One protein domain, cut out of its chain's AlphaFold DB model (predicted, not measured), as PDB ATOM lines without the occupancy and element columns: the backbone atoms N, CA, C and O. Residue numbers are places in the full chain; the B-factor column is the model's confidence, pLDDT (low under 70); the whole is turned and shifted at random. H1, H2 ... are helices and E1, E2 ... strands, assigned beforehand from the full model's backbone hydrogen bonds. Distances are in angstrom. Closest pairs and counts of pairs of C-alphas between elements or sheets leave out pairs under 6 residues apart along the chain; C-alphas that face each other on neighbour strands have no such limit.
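Overview. This is residues 92 to 201 of the 237 residues of the protein "4Fe-4S dicluster domain-containing protein" of Euryarchaeota archaeon (UniProt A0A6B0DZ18). Little regular structure: a body mostly of loops, with the small hairpin E1 and E2 near its middle, helix H1 at one end and a long loop reaching Gly 132 at the other. Short H2 sits between H1 and short H3. The 110 printed residues run H1 H2 E1 E2 H3, mixed in class with 32 in named elements, the sheet antiparallel; the whole is compact, radius of gyration of the C-alphas 13.4 A, spanning 41 by 26 by 24 A.

Along the chain. E1, residues 166 to 169, 10.2 A, begins at C-alpha (142.954, -57.575, 210.389). E2 is 174 to 177, 10.3 A. H2 is 154 to 158, 5.9 A. H1, 93 to 106, 19.7 A, begins at C-alpha (145.378, -66.335, 225.627). H3 is 189 to 193, 6.2 A.

Arrangement. Hairpin E1 and E2 is antiparallel at 149 degrees, with N 169 and O 174 2.8 A apart, within hydrogen-bond range. H2 touches H1, closest C-alphas Leu 100 and Val 157, 5.9 A. H2 touches H3, closest C-alphas Cys 155 and Cys 190, 4.7 A. H1 and H3 are apart. In H1, H2 and H3 every O i to N i+4 pair is within hydrogen-bond range.

Size, cuts and confidence. The farthest C-alphas, Pro 94 and Gly 132, are 41.4 A apart. Links H1 to H2 and E2 to H3 are long. The printed part has no cut, and no printed residue is under 70 in pLDDT.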
ATOM      1  N   ILE A  92     143.896 -70.275 226.558       95.31
ATOM      2  CA  ILE A  92     144.478 -70.072 225.217       95.31
ATOM      3  C   ILE A  92     145.227 -68.730 225.050       95.31
ATOM      4  O   ILE A  92     146.138 -68.605 224.230       95.31
ATOM      5  N   TYR A  93     144.886 -67.705 225.836       95.19
ATOM      6  CA  TYR A  93     145.378 -66.335 225.627       95.19
ATOM      7  C   TYR A  93     146.902 -66.112 225.671       95.19
ATOM      8  O   TYR A  93     147.363 -65.280 224.890       95.19
ATOM      9  N   PRO A  94     147.705 -66.776 226.526       95.44
ATOM     10  CA  PRO A  94     149.160 -66.677 226.458       95.44
ATOM     11  C   PRO A  94     149.685 -67.064 225.073       95.44
ATOM     12  O   PRO A  94     150.386 -66.273 224.450       95.44
ATOM     13  N   LYS A  95     149.234 -68.202 224.527       96.44
ATOM     14  CA  LYS A  95     149.668 -68.658 223.204       96.44
ATOM     15  C   LYS A  95     149.190 -67.741 222.078       96.44
ATOM     16  O   LYS A  95     149.935 -67.490 221.136       96.44
ATOM     17  N   VAL A  96     147.987 -67.177 222.197       97.00
ATOM     18  CA  VAL A  96     147.470 -66.171 221.250       97.00
ATOM     19  C   VAL A  96     148.369 -64.937 221.182       97.00
ATOM     20  O   VAL A  96     148.569 -64.402 220.095       97.00
ATOM     21  N   LYS A  97     148.921 -64.477 222.313       96.88
ATOM     22  CA  LYS A  97     149.850 -63.334 222.323       96.88
ATOM     23  C   LYS A  97     151.143 -63.660 221.577       96.88
ATOM     24  O   LYS A  97     151.602 -62.833 220.793       96.88
ATOM     25  N   ASP A  98     151.683 -64.860 221.772       97.44
ATOM     26  CA  ASP A  98     152.879 -65.311 221.054       97.44
ATOM     27  C   ASP A  98     152.613 -65.390 219.545       97.44
ATOM     28  O   ASP A  98     153.365 -64.846 218.740       97.44
ATOM     29  N   GLU A  99     151.499 -66.013 219.153       97.88
ATOM     30  CA  GLU A  99     151.090 -66.126 217.751       97.88
ATOM     31  C   GLU A  99     150.819 -64.766 217.109       97.88
ATOM     32  O   GLU A  99     151.137 -64.573 215.938       97.88
ATOM     33  N   LEU A 100     150.262 -63.812 217.859       98.19
ATOM     34  CA  LEU A 100     150.061 -62.448 217.385       98.19
ATOM     35  C   LEU A 100     151.402 -61.782 217.074       98.19
ATOM     36  O   LEU A 100     151.539 -61.159 216.025       98.19
ATOM     37  N   ASN A 101     152.394 -61.917 217.956       97.19
ATOM     38  CA  ASN A 101     153.718 -61.342 217.728       97.19
ATOM     39  C   ASN A 101     154.371 -61.937 216.477       97.19
ATOM     40  O   ASN A 101     154.768 -61.176 215.595       97.19
ATOM     41  N   VAL A 102     154.357 -63.267 216.346       98.00
ATOM     42  CA  VAL A 102     154.853 -63.972 215.150       98.00
ATOM     43  C   VAL A 102     154.108 -63.517 213.892       98.00
ATOM     44  O   VAL A 102     154.724 -63.249 212.860       98.00
ATOM     45  N   ARG A 103     152.778 -63.373 213.968       97.75
ATOM     46  CA  ARG A 103     151.958 -62.898 212.846       97.75
ATOM     47  C   ARG A 103     152.374 -61.496 212.403       97.75
ATOM     48  O   ARG A 103     152.491 -61.260 211.206       97.75
ATOM     49  N   LEU A 104     152.611 -60.581 213.338       97.44
ATOM     50  CA  LEU A 104     152.977 -59.192 213.037       97.44
ATOM     51  C   LEU A 104     154.435 -59.032 212.587       97.44
ATOM     52  O   LEU A 104     154.750 -58.087 211.870       97.44
ATOM     53  N   GLU A 105     155.324 -59.944 212.975       97.44
ATOM     54  CA  GLU A 105     156.688 -60.010 212.436       97.44
ATOM     55  C   GLU A 105     156.698 -60.507 210.988       97.44
ATOM     56  O   GLU A 105     157.416 -59.957 210.149       97.44
ATOM     57  N   LYS A 106     155.868 -61.515 210.690       98.12
ATOM     58  CA  LYS A 106     155.710 -62.077 209.346       98.12
ATOM     59  C   LYS A 106     155.025 -61.106 208.379       98.12
ATOM     60  O   LYS A 106     155.450 -60.997 207.233       98.12
ATOM     61  N   PHE A 107     153.990 -60.402 208.834       97.19
ATOM     62  CA  PHE A 107     153.203 -59.456 208.035       97.19
ATOM     63  C   PHE A 107     153.353 -58.040 208.594       97.19
ATOM     64  O   PHE A 107     152.486 -57.539 209.313       97.19
ATOM     65  N   LYS A 108     154.493 -57.406 208.300       95.81
ATOM     66  CA  LYS A 108     154.851 -56.089 208.855       95.81
ATOM     67  C   LYS A 108     153.863 -54.989 208.465       95.81
ATOM     68  O   LYS A 108     153.627 -54.087 209.258       95.81
ATOM     69  N   ASP A 109     153.248 -55.100 207.292       94.12
ATOM     70  CA  ASP A 109     152.191 -54.224 206.777       94.12
ATOM     71  C   ASP A 109     150.872 -54.315 207.567       94.12
ATOM     72  O   ASP A 109     150.008 -53.455 207.432       94.12
ATOM     73  N   HIS A 110     150.729 -55.314 208.443       96.12
ATOM     74  CA  HIS A 110     149.597 -55.448 209.363       96.12
ATOM     75  C   HIS A 110     149.889 -54.915 210.771       96.12
ATOM     76  O   HIS A 110     148.970 -54.836 211.588       96.12
ATOM     77  N   ASN A 111     151.136 -54.544 211.071       95.12
ATOM     78  CA  ASN A 111     151.502 -53.840 212.296       95.12
ATOM     79  C   ASN A 111     151.463 -52.334 212.032       95.12
ATOM     80  O   ASN A 111     152.398 -51.781 211.459       95.12
ATOM     81  N   VAL A 112     150.377 -51.674 212.419       92.12
ATOM     82  CA  VAL A 112     150.108 -50.295 211.992       92.12
ATOM     83  C   VAL A 112     149.651 -49.409 213.146       92.12
ATOM     84  O   VAL A 112     149.307 -49.898 214.214       92.12
ATOM     85  N   SER A 113     149.570 -48.099 212.912       91.75
ATOM     86  CA  SER A 113     148.958 -47.156 213.853       91.75
ATOM     87  C   SER A 113     147.529 -46.829 213.430       91.75
ATOM     88  O   SER A 113     147.305 -46.386 212.301       91.75
ATOM     89  N   ILE A 114     146.555 -46.983 214.331       83.62
ATOM     90  CA  ILE A 114     145.130 -46.798 213.998       83.62
ATOM     91  C   ILE A 114     144.805 -45.384 213.487       83.62
ATOM     92  O   ILE A 114     143.858 -45.207 212.730       83.62
ATOM     93  N   ASN A 115     145.598 -44.379 213.874       83.38
ATOM     94  CA  ASN A 115     145.373 -42.987 213.473       83.38
ATOM     95  C   ASN A 115     145.855 -42.687 212.045       83.38
ATOM     96  O   ASN A 115     145.390 -41.723 211.447       83.38
ATOM     97  N   ASN A 116     146.771 -43.499 211.507       79.81
ATOM     98  CA  ASN A 116     147.486 -43.215 210.258       79.81
ATOM     99  C   ASN A 116     147.352 -44.357 209.237       79.81
ATOM    100  O   ASN A 116     148.194 -44.506 208.354       79.81
ATOM    101  N   THR A 117     146.318 -45.192 209.364       83.75
ATOM    102  CA  THR A 117     146.120 -46.354 208.489       83.75
ATOM    103  C   THR A 117     144.974 -46.131 207.517       83.75
ATOM    104  O   THR A 117     143.888 -45.712 207.907       83.75
ATOM    105  N   THR A 118     145.206 -46.479 206.251       86.88
ATOM    106  CA  THR A 118     144.158 -46.514 205.228       86.88
ATOM    107  C   THR A 118     143.629 -47.937 205.087       86.88
ATOM    108  O   THR A 118     144.399 -48.874 204.886       86.88
ATOM    109  N   VAL A 119     142.310 -48.100 205.189       92.19
ATOM    110  CA  VAL A 119     141.636 -49.381 204.939       92.19
ATOM    111  C   VAL A 119     141.661 -49.677 203.439       92.19
ATOM    112  O   VAL A 119     141.333 -48.805 202.631       92.19
ATOM    113  N   SER A 120     142.022 -50.908 203.062       92.50
ATOM    114  CA  SER A 120     141.973 -51.334 201.662       92.50
ATOM    115  C   SER A 120     140.537 -51.320 201.151       92.50
ATOM    116  O   SER A 120     139.643 -51.906 201.766       92.50
ATOM    117  N   LYS A 121     140.328 -50.681 200.000       91.31
ATOM    118  CA  LYS A 121     139.027 -50.650 199.322       91.31
ATOM    119  C   LYS A 121     138.839 -51.816 198.360       91.31
ATOM    120  O   LYS A 121     137.701 -52.169 198.074       91.31
ATOM    121  N   ASP A 122     139.932 -52.448 197.951       93.50
ATOM    122  CA  ASP A 122     139.915 -53.533 196.981       93.50
ATOM    123  C   ASP A 122     140.331 -54.863 197.627       93.50
ATOM    124  O   ASP A 122     141.179 -54.889 198.536       93.50
ATOM    125  N   PRO A 123     139.720 -55.986 197.208       96.38
ATOM    126  CA  PRO A 123     140.200 -57.316 197.554       96.38
ATOM    127  C   PRO A 123     141.529 -57.607 196.849       96.38
ATOM    128  O   PRO A 123     141.790 -57.105 195.758       96.38
ATOM    129  N   LYS A 124     142.340 -58.503 197.420       96.19
ATOM    130  CA  LYS A 124     143.444 -59.129 196.669       96.19
ATOM    131  C   LYS A 124     142.887 -59.890 195.461       96.19
ATOM    132  O   LYS A 124     141.798 -60.457 195.556       96.19
ATOM    133  N   ASP A 125     143.662 -59.986 194.382       96.25
ATOM    134  CA  ASP A 125     143.241 -60.596 193.109       96.25
ATOM    135  C   ASP A 125     142.619 -61.988 193.271       96.25
ATOM    136  O   ASP A 125     141.568 -62.282 192.704       96.25
ATOM    137  N   GLU A 126     143.203 -62.832 194.121       95.31
ATOM    138  CA  GLU A 126     142.703 -64.186 194.390       95.31
ATOM    139  C   GLU A 126     141.353 -64.243 195.126       95.31
ATOM    140  O   GLU A 126     140.736 -65.304 195.229       95.31
ATOM    141  N   PHE A 127     140.897 -63.114 195.662       96.06
ATOM    142  CA  PHE A 127     139.587 -62.947 196.278       96.06
ATOM    143  C   PHE A 127     138.700 -61.995 195.484       96.06
ATOM    144  O   PHE A 127     137.634 -61.658 195.978       96.06
ATOM    145  N   SER A 128     139.101 -61.551 194.291       96.75
ATOM    146  CA  SER A 128     138.376 -60.548 193.497       96.75
ATOM    147  C   SER A 128     136.968 -60.978 193.075       96.75
ATOM    148  O   SER A 128     136.128 -60.126 192.780       96.75
ATOM    149  N   ASN A 129     136.679 -62.280 193.092       97.19
ATOM    150  CA  ASN A 129     135.397 -62.850 192.709       97.19
ATOM    151  C   ASN A 129     134.872 -63.833 193.765       97.19
ATOM    152  O   ASN A 129     135.634 -64.533 194.435       97.19
ATOM    153  N   TRP A 130     133.551 -63.892 193.893       97.62
ATOM    154  CA  TRP A 130     132.836 -64.897 194.660       97.62
ATOM    155  C   TRP A 130     131.667 -65.420 193.825       97.62
ATOM    156  O   TRP A 130     130.657 -64.738 193.666       97.62
ATOM    157  N   HIS A 131     131.830 -66.624 193.274       97.25
ATOM    158  CA  HIS A 131     130.796 -67.340 192.524       97.25
ATOM    159  C   HIS A 131     130.154 -66.517 191.397       97.25
ATOM    160  O   HIS A 131     128.940 -66.545 191.210       97.25
ATOM    161  N   GLY A 132     130.959 -65.747 190.663       97.06
ATOM    162  CA  GLY A 132     130.518 -64.896 189.555       97.06
ATOM    163  C   GLY A 132     130.209 -63.449 189.944       97.06
ATOM    164  O   GLY A 132     130.021 -62.622 189.060       97.06
ATOM    165  N   ILE A 133     130.233 -63.106 191.232       97.81
ATOM    166  CA  ILE A 133     130.012 -61.739 191.725       97.81
ATOM    167  C   ILE A 133     131.359 -61.101 192.070       97.81
ATOM    168  O   ILE A 133     132.215 -61.745 192.682       97.81
ATOM    169  N   LYS A 134     131.570 -59.828 191.714       97.75
ATOM    170  CA  LYS A 134     132.782 -59.119 192.143       97.75
ATOM    171  C   LYS A 134     132.780 -58.992 193.657       97.75
ATOM    172  O   LYS A 134     131.821 -58.531 194.267       97.75
ATOM    173  N   ARG A 135     133.886 -59.354 194.294       97.38
ATOM    174  CA  ARG A 135     133.961 -59.386 195.754       97.38
ATOM    175  C   ARG A 135     133.772 -58.013 196.394       97.38
ATOM    176  O   ARG A 135     133.207 -57.957 197.484       97.38
ATOM    177  N   ALA A 136     134.205 -56.944 195.729       96.25
ATOM    178  CA  ALA A 136     134.006 -55.563 196.174       96.25
ATOM    179  C   ALA A 136     132.520 -55.149 196.242       96.25
ATOM    180  O   ALA A 136     132.179 -54.234 196.980       96.25
ATOM    181  N   GLU A 137     131.624 -55.843 195.530       96.44
ATOM    182  CA  GLU A 137     130.175 -55.575 195.535       96.44
ATOM    183  C   GLU A 137     129.450 -56.298 196.686       96.44
ATOM    184  O   GLU A 137     128.270 -56.062 196.934       96.44
ATOM    185  N   ILE A 138     130.144 -57.179 197.417       97.25
ATOM    186  CA  ILE A 138     129.563 -57.957 198.513       97.25
ATOM    187  C   ILE A 138     129.918 -57.302 199.847       97.25
ATOM    188  O   ILE A 138     131.045 -57.426 200.348       97.25
ATOM    189  N   HIS A 139     128.928 -56.668 200.469       95.88
ATOM    190  CA  HIS A 139     129.041 -56.103 201.810       95.88
ATOM    191  C   HIS A 139     129.011 -57.214 202.874       95.88
ATOM    192  O   HIS A 139     128.015 -57.447 203.545       95.88
ATOM    193  N   TRP A 140     130.112 -57.960 202.988       97.88
ATOM    194  CA  TRP A 140     130.315 -58.967 204.029       97.88
ATOM    195  C   TRP A 140     131.734 -58.903 204.580       97.88
ATOM    196  O   TRP A 140     132.675 -59.410 203.964       97.88
ATOM    197  N   TYR A 141     131.908 -58.305 205.750       98.12
ATOM    198  CA  TYR A 141     133.181 -58.229 206.460       98.12
ATOM    199  C   TYR A 141     132.932 -57.854 207.927       98.12
ATOM    200  O   TYR A 141     131.824 -57.438 208.261       98.12
ATOM    201  N   PRO A 142     133.910 -58.062 208.826       98.25
ATOM    202  CA  PRO A 142     133.757 -57.654 210.215       98.25
ATOM    203  C   PRO A 142     133.787 -56.130 210.357       98.25
ATOM    204  O   PRO A 142     134.497 -55.463 209.614       98.25
ATOM    205  N   ASP A 143     133.148 -55.631 211.409       97.88
ATOM    206  CA  ASP A 143     133.406 -54.320 212.009       97.88
ATOM    207  C   ASP A 143     133.914 -54.513 213.439       97.88
ATOM    208  O   ASP A 143     133.517 -55.466 214.114       97.88
ATOM    209  N   ILE A 144     134.796 -53.626 213.914       97.75
ATOM    210  CA  ILE A 144     135.325 -53.674 215.286       97.75
ATOM    211  C   ILE A 144     134.917 -52.421 216.059       97.75
ATOM    212  O   ILE A 144     135.338 -51.313 215.744       97.75
ATOM    213  N   ASN A 145     134.184 -52.618 217.155       97.81
ATOM    214  CA  ASN A 145     133.996 -51.612 218.188       97.81
ATOM    215  C   ASN A 145     135.284 -51.493 219.026       97.81
ATOM    216  O   ASN A 145     135.636 -52.394 219.797       97.81
ATOM    217  N   ILE A 146     135.994 -50.376 218.861       95.12
ATOM    218  CA  ILE A 146     137.302 -50.131 219.486       95.12
ATOM    219  C   ILE A 146     137.206 -49.988 221.009       95.12
ATOM    220  O   ILE A 146     138.131 -50.411 221.708       95.12
ATOM    221  N   ASP A 147     136.088 -49.492 221.535       95.75
ATOM    222  CA  ASP A 147     135.880 -49.328 222.979       95.75
ATOM    223  C   ASP A 147     135.756 -50.683 223.684       95.75
ATOM    224  O   ASP A 147     136.323 -50.893 224.755       95.75
ATOM    225  N   LYS A 148     135.097 -51.653 223.039       98.00
ATOM    226  CA  LYS A 148     134.980 -53.037 223.532       98.00
ATOM    227  C   LYS A 148     136.220 -53.887 223.249       98.00
ATOM    228  O   LYS A 148     136.421 -54.932 223.871       98.00
ATOM    229  N   CYS A 149     137.044 -53.496 222.280       97.94
ATOM    230  CA  CYS A 149     138.222 -54.256 221.875       97.94
ATOM    231  C   CYS A 149     139.307 -54.200 222.959       97.94
ATOM    232  O   CYS A 149     139.909 -53.160 223.198       97.94
ATOM    233  N   THR A 150     139.625 -55.328 223.588       97.25
ATOM    234  CA  THR A 150     140.654 -55.385 224.647       97.25
ATOM    235  C   THR A 150     142.081 -55.575 224.133       97.25
ATOM    236  O   THR A 150     143.012 -55.636 224.933       97.25
ATOM    237  N   GLY A 151     142.273 -55.719 222.818       97.38
ATOM    238  CA  GLY A 151     143.600 -55.977 222.252       97.38
ATOM    239  C   GLY A 151     144.099 -57.404 222.445       97.38
ATOM    240  O   GLY A 151     145.298 -57.647 222.463       97.38
ATOM    241  N   CYS A 152     143.210 -58.383 222.616       97.31
ATOM    242  CA  CYS A 152     143.653 -59.756 222.865       97.31
ATOM    243  C   CYS A 152     144.309 -60.439 221.649       97.31
ATOM    244  O   CYS A 152     144.930 -61.479 221.819       97.31
ATOM    245  N   GLY A 153     144.145 -59.902 220.432       97.81
ATOM    246  CA  GLY A 153     144.765 -60.432 219.211       97.81
ATOM    247  C   GLY A 153     144.121 -61.685 218.614       97.81
ATOM    248  O   GLY A 153     144.463 -62.060 217.496       97.81
ATOM    249  N   LEU A 154     143.154 -62.311 219.298       98.06
ATOM    250  CA  LEU A 154     142.568 -63.586 218.865       98.06
ATOM    251  C   LEU A 154     141.956 -63.510 217.457       98.06
ATOM    252  O   LEU A 154     142.155 -64.409 216.648       98.06
ATOM    253  N   CYS A 155     141.276 -62.411 217.116       98.25
ATOM    254  CA  CYS A 155     140.726 -62.218 215.770       98.25
ATOM    255  C   CYS A 155     141.800 -62.225 214.667       98.25
ATOM    256  O   CYS A 155     141.553 -62.771 213.591       98.25
ATOM    257  N   VAL A 156     142.988 -61.682 214.950       98.38
ATOM    258  CA  VAL A 156     144.114 -61.604 214.012       98.38
ATOM    259  C   VAL A 156     144.664 -63.004 213.737       98.38
ATOM    260  O   VAL A 156     144.816 -63.390 212.581       98.38
ATOM    261  N   VAL A 157     144.901 -63.794 214.790       97.56
ATOM    262  CA  VAL A 157     145.515 -65.127 214.660       97.56
ATOM    263  C   VAL A 157     144.522 -66.206 214.222       97.56
ATOM    264  O   VAL A 157     144.903 -67.129 213.507       97.56
ATOM    265  N   THR A 158     143.236 -66.074 214.568       95.62
ATOM    266  CA  THR A 158     142.171 -66.962 214.072       95.62
ATOM    267  C   THR A 158     141.859 -66.709 212.592       95.62
ATOM    268  O   THR A 158     141.436 -67.627 211.885       95.62
ATOM    269  N   CYS A 159     142.045 -65.483 212.088       97.19
ATOM    270  CA  CYS A 159     141.927 -65.208 210.658       97.19
ATOM    271  C   CYS A 159     143.067 -65.902 209.898       97.19
ATOM    272  O   CYS A 159     144.234 -65.819 210.301       97.19
ATOM    273  N   SER A 160     142.745 -66.579 208.791       95.56
ATOM    274  CA  SER A 160     143.765 -67.265 207.997       95.56
ATOM    275  C   SER A 160     144.790 -66.270 207.461       95.56
ATOM    276  O   SER A 160     144.431 -65.188 207.001       95.56
ATOM    277  N   GLU A 161     146.064 -66.658 207.463       96.56
ATOM    278  CA  GLU A 161     147.153 -65.839 206.913       96.56
ATOM    279  C   GLU A 161     146.933 -65.470 205.448       96.56
ATOM    280  O   GLU A 161     147.297 -64.385 205.016       96.56
ATOM    281  N   LYS A 162     146.273 -66.352 204.691       96.25
ATOM    282  CA  LYS A 162     145.915 -66.102 203.297       96.25
ATOM    283  C   LYS A 162     145.027 -64.855 203.151       96.25
ATOM    284  O   LYS A 162     145.248 -64.020 202.284       96.25
ATOM    285  N   ARG A 163     144.016 -64.717 204.018       96.44
ATOM    286  CA  ARG A 163     143.046 -63.609 203.961       96.44
ATOM    287  C   ARG A 163     143.520 -62.380 204.724       96.44
ATOM    288  O   ARG A 163     143.255 -61.269 204.280       96.44
ATOM    289  N   ASN A 164     144.185 -62.606 205.858       97.00
ATOM    290  CA  ASN A 164     144.768 -61.616 206.763       97.00
ATOM    291  C   ASN A 164     143.921 -60.336 206.864       97.00
ATOM    292  O   ASN A 164     144.347 -59.258 206.497       97.00
ATOM    293  N   VAL A 165     142.663 -60.446 207.285       98.31
ATOM    294  CA  VAL A 165     141.715 -59.312 207.212       98.31
ATOM    295  C   VAL A 165     142.085 -58.173 208.169       98.31
ATOM    296  O   VAL A 165     141.770 -57.012 207.914       98.31
ATOM    297  N   PHE A 166     142.736 -58.498 209.282       98.19
ATOM    298  CA  PHE A 166     142.954 -57.575 210.389       98.19
ATOM    299  C   PHE A 166     144.347 -56.962 210.360       98.19
ATOM    300  O   PHE A 166     145.320 -57.653 210.064       98.19
ATOM    301  N   GLY A 167     144.438 -55.694 210.746       97.12
ATOM    302  CA  GLY A 167     145.672 -55.104 211.246       97.12
ATOM    303  C   GLY A 167     145.634 -54.979 212.770       97.12
ATOM    304  O   GLY A 167     144.601 -55.212 213.413       97.12
ATOM    305  N   TYR A 168     146.771 -54.621 213.355       98.12
ATOM    306  CA  TYR A 168     146.923 -54.477 214.796       98.12
ATOM    307  C   TYR A 168     147.836 -53.303 215.156       98.12
ATOM    308  O   TYR A 168     148.942 -53.188 214.636       98.12
ATOM    309  N   ASP A 169     147.373 -52.476 216.090       97.31
ATOM    310  CA  ASP A 169     148.133 -51.397 216.714       97.31
ATOM    311  C   ASP A 169     148.728 -51.895 218.033       97.31
ATOM    312  O   ASP A 169     148.005 -52.145 219.005       97.31
ATOM    313  N   LYS A 170     150.054 -52.088 218.052       95.69
ATOM    314  CA  LYS A 170     150.785 -52.594 219.224       95.69
ATOM    315  C   LYS A 170     150.820 -51.599 220.379       95.69
ATOM    316  O   LYS A 170     150.788 -52.035 221.530       95.69
ATOM    317  N   GLU A 171     150.855 -50.304 220.087       94.50
ATOM    318  CA  GLU A 171     150.940 -49.255 221.105       94.50
ATOM    319  C   GLU A 171     149.604 -49.114 221.829       94.50
ATOM    320  O   GLU A 171     149.530 -49.218 223.053       94.50
ATOM    321  N   LYS A 172     148.515 -48.977 221.064       95.88
ATOM    322  CA  LYS A 172     147.159 -48.854 221.613       95.88
ATOM    323  C   LYS A 172     146.549 -50.189 222.021       95.88
ATOM    324  O   LYS A 172     145.514 -50.206 222.688       95.88
ATOM    325  N   LYS A 173     147.170 -51.301 221.616       96.38
ATOM    326  CA  LYS A 173     146.674 -52.673 221.788       96.38
ATOM    327  C   LYS A 173     145.262 -52.813 221.225       96.38
ATOM    328  O   LYS A 173     144.327 -53.163 221.941       96.38
ATOM    329  N   LYS A 174     145.085 -52.501 219.942       97.00
ATOM    330  CA  LYS A 174     143.783 -52.589 219.261       97.00
ATOM    331  C   LYS A 174     143.917 -53.309 217.928       97.00
ATOM    332  O   LYS A 174     144.790 -52.996 217.130       97.00
ATOM    333  N   ALA A 175     143.013 -54.253 217.683       97.31
ATOM    334  CA  ALA A 175     142.788 -54.790 216.345       97.31
ATOM    335  C   ALA A 175     141.790 -53.902 215.592       97.31
ATOM    336  O   ALA A 175     140.884 -53.339 216.207       97.31
ATOM    337  N   PHE A 176     141.928 -53.832 214.273       94.88
ATOM    338  CA  PHE A 176     140.993 -53.152 213.376       94.88
ATOM    339  C   PHE A 176     140.986 -53.876 212.016       94.88
ATOM    340  O   PHE A 176     141.814 -54.752 211.747       94.88
ATOM    341  N   VAL A 177     140.019 -53.553 211.164       97.38
ATOM    342  CA  VAL A 177     139.815 -54.226 209.875       97.38
ATOM    343  C   VAL A 177     140.605 -53.491 208.801       97.38
ATOM    344  O   VAL A 177     140.322 -52.334 208.515       97.38
ATOM    345  N   LEU A 178     141.617 -54.153 208.236       97.12
ATOM    346  CA  LEU A 178     142.546 -53.561 207.266       97.12
ATOM    347  C   LEU A 178     142.191 -53.943 205.823       97.12
ATOM    348  O   LEU A 178     142.262 -53.108 204.928       97.12
ATOM    349  N   PHE A 179     141.751 -55.187 205.610       97.81
ATOM    350  CA  PHE A 179     141.365 -55.720 204.302       97.81
ATOM    351  C   PHE A 179     139.955 -56.330 204.348       97.81
ATOM    352  O   PHE A 179     139.816 -57.559 204.325       97.81
ATOM    353  N   PRO A 180     138.894 -55.506 204.430       97.94
ATOM    354  CA  PRO A 180     137.519 -55.982 204.588       97.94
ATOM    355  C   PRO A 180     137.122 -56.982 203.491       97.94
ATOM    356  O   PRO A 180     136.674 -58.093 203.785       97.94
ATOM    357  N   TYR A 181     137.397 -56.655 202.228       98.06
ATOM    358  CA  TYR A 181     137.004 -57.475 201.079       98.06
ATOM    359  C   TYR A 181     137.803 -58.780 200.916       98.06
ATOM    360  O   TYR A 181     137.383 -59.662 200.173       98.06
ATOM    361  N   ASN A 182     138.877 -58.996 201.685       98.06
ATOM    362  CA  ASN A 182     139.526 -60.314 201.747       98.06
ATOM    363  C   ASN A 182     138.747 -61.311 202.619       98.06
ATOM    364  O   ASN A 182     139.022 -62.519 202.590       98.06
ATOM    365  N   CYS A 183     137.786 -60.840 203.422       97.81
ATOM    366  CA  CYS A 183     137.001 -61.703 204.292       97.81
ATOM    367  C   CYS A 183     136.184 -62.710 203.470       97.81
ATOM    368  O   CYS A 183     135.628 -62.378 202.422       97.81
ATOM    369  N   MET A 184     136.131 -63.960 203.933       96.69
ATOM    370  CA  MET A 184     135.323 -65.003 203.299       96.69
ATOM    371  C   MET A 184     133.840 -64.693 203.504       96.69
ATOM    372  O   MET A 184     133.407 -64.548 204.648       96.69
ATOM    373  N   VAL A 185     133.069 -64.643 202.419       97.81
ATOM    374  CA  VAL A 185     131.614 -64.445 202.468       97.81
ATOM    375  C   VAL A 185     130.967 -65.522 203.352       97.81
ATOM    376  O   VAL A 185     131.273 -66.707 203.227       97.81
ATOM    377  N   GLY A 186     130.136 -65.098 204.306       97.25
ATOM    378  CA  GLY A 186     129.478 -65.955 205.303       97.25
ATOM    379  C   GLY A 186     130.335 -66.362 206.511       97.25
ATOM    380  O   GLY A 186     129.797 -66.873 207.496       97.25
ATOM    381  N   CYS A 187     131.653 -66.135 206.495       97.81
ATOM    382  CA  CYS A 187     132.507 -66.408 207.653       97.81
ATOM    383  C   CYS A 187     132.343 -65.325 208.723       97.81
ATOM    384  O   CYS A 187     132.322 -64.141 208.402       97.81
ATOM    385  N   ASN A 188     132.299 -65.732 209.994       98.06
ATOM    386  CA  ASN A 188     132.277 -64.831 211.150       98.06
ATOM    387  C   ASN A 188     133.100 -65.368 212.343       98.06
ATOM    388  O   ASN A 188     132.817 -65.046 213.496       98.06
ATOM    389  N   ASN A 189     134.096 -66.228 212.106       96.75
ATOM    390  CA  ASN A 189     134.760 -66.958 213.196       96.75
ATOM    391  C   ASN A 189     135.417 -66.030 214.242       96.75
ATOM    392  O   ASN A 189     135.457 -66.346 215.424       96.75
ATOM    393  N   CYS A 190     135.878 -64.851 213.818       98.19
ATOM    394  CA  CYS A 190     136.399 -63.809 214.706       98.19
ATOM    395  C   CYS A 190     135.324 -63.201 215.628       98.19
ATOM    396  O   CYS A 190     135.621 -62.876 216.775       98.19
ATOM    397  N   GLN A 191     134.074 -63.080 215.171       98.44
ATOM    398  CA  GLN A 191     132.945 -62.674 216.016       98.44
ATOM    399  C   GLN A 191     132.601 -63.760 217.037       98.44
ATOM    400  O   GLN A 191     132.374 -63.451 218.207       98.44
ATOM    401  N   VAL A 192     132.604 -65.027 216.610       97.94
ATOM    402  CA  VAL A 192     132.394 -66.180 217.499       97.94
ATOM    403  C   VAL A 192     133.455 -66.212 218.601       97.94
ATOM    404  O   VAL A 192     133.113 -66.350 219.772       97.94
ATOM    405  N   SER A 193     134.730 -66.024 218.249       96.62
ATOM    406  CA  SER A 193     135.844 -66.108 219.200       96.62
ATOM    407  C   SER A 193     136.021 -64.868 220.085       96.62
ATOM    408  O   SER A 193     136.698 -64.926 221.113       96.62
ATOM    409  N   CYS A 194     135.403 -63.737 219.740       97.88
ATOM    410  CA  CYS A 194     135.493 -62.521 220.541       97.88
ATOM    411  C   CYS A 194     134.626 -62.612 221.811       97.88
ATOM    412  O   CYS A 194     133.415 -62.365 221.777       97.88
ATOM    413  N   MET A 195     135.256 -62.881 222.961       96.19
ATOM    414  CA  MET A 195     134.576 -62.894 224.270       96.19
ATOM    415  C   MET A 195     133.993 -61.526 224.666       96.19
ATOM    416  O   MET A 195     133.049 -61.459 225.444       96.19
ATOM    417  N   TRP A 196     134.516 -60.438 224.098       96.62
ATOM    418  CA  TRP A 196     134.132 -59.062 224.439       96.62
ATOM    419  C   TRP A 196     133.016 -58.489 223.564       96.62
ATOM    420  O   TRP A 196     132.643 -57.331 223.730       96.62
ATOM    421  N   ASN A 197     132.494 -59.274 222.612       97.19
ATOM    422  CA  ASN A 197     131.468 -58.818 221.664       97.19
ATOM    423  C   ASN A 197     131.858 -57.514 220.946       97.19
ATOM    424  O   ASN A 197     131.017 -56.655 220.685       97.19
ATOM    425  N   ALA A 198     133.151 -57.360 220.661       98.44
ATOM    426  CA  ALA A 198     133.690 -56.193 219.977       98.44
ATOM    427  C   ALA A 198     133.557 -56.291 218.453       98.44
ATOM    428  O   ALA A 198     133.819 -55.309 217.779       98.44
ATOM    429  N   ILE A 199     133.195 -57.460 217.912       98.69
ATOM    430  CA  ILE A 199     133.158 -57.711 216.468       98.69
ATOM    431  C   ILE A 199     131.721 -57.969 216.021       98.69
ATOM    432  O   ILE A 199     131.055 -58.853 216.567       98.69
ATOM    433  N   SER A 200     131.266 -57.236 215.012       98.38
ATOM    434  CA  SER A 200     129.970 -57.421 214.350       98.38
ATOM    435  C   SER A 200     130.151 -57.790 212.882       98.38
ATOM    436  O   SER A 200     131.231 -57.628 212.321       98.38
ATOM    437  N   PHE A 201     129.092 -58.328 212.288       98.50
ATOM    438  CA  PHE A 201     128.959 -58.606 210.862       98.50
ATOM    439  C   PHE A 201     127.563 -58.151 210.416       98.50
ATOM    440  O   PHE A 201     126.689 -58.009 211.280       98.50
TER     441      PHE A 201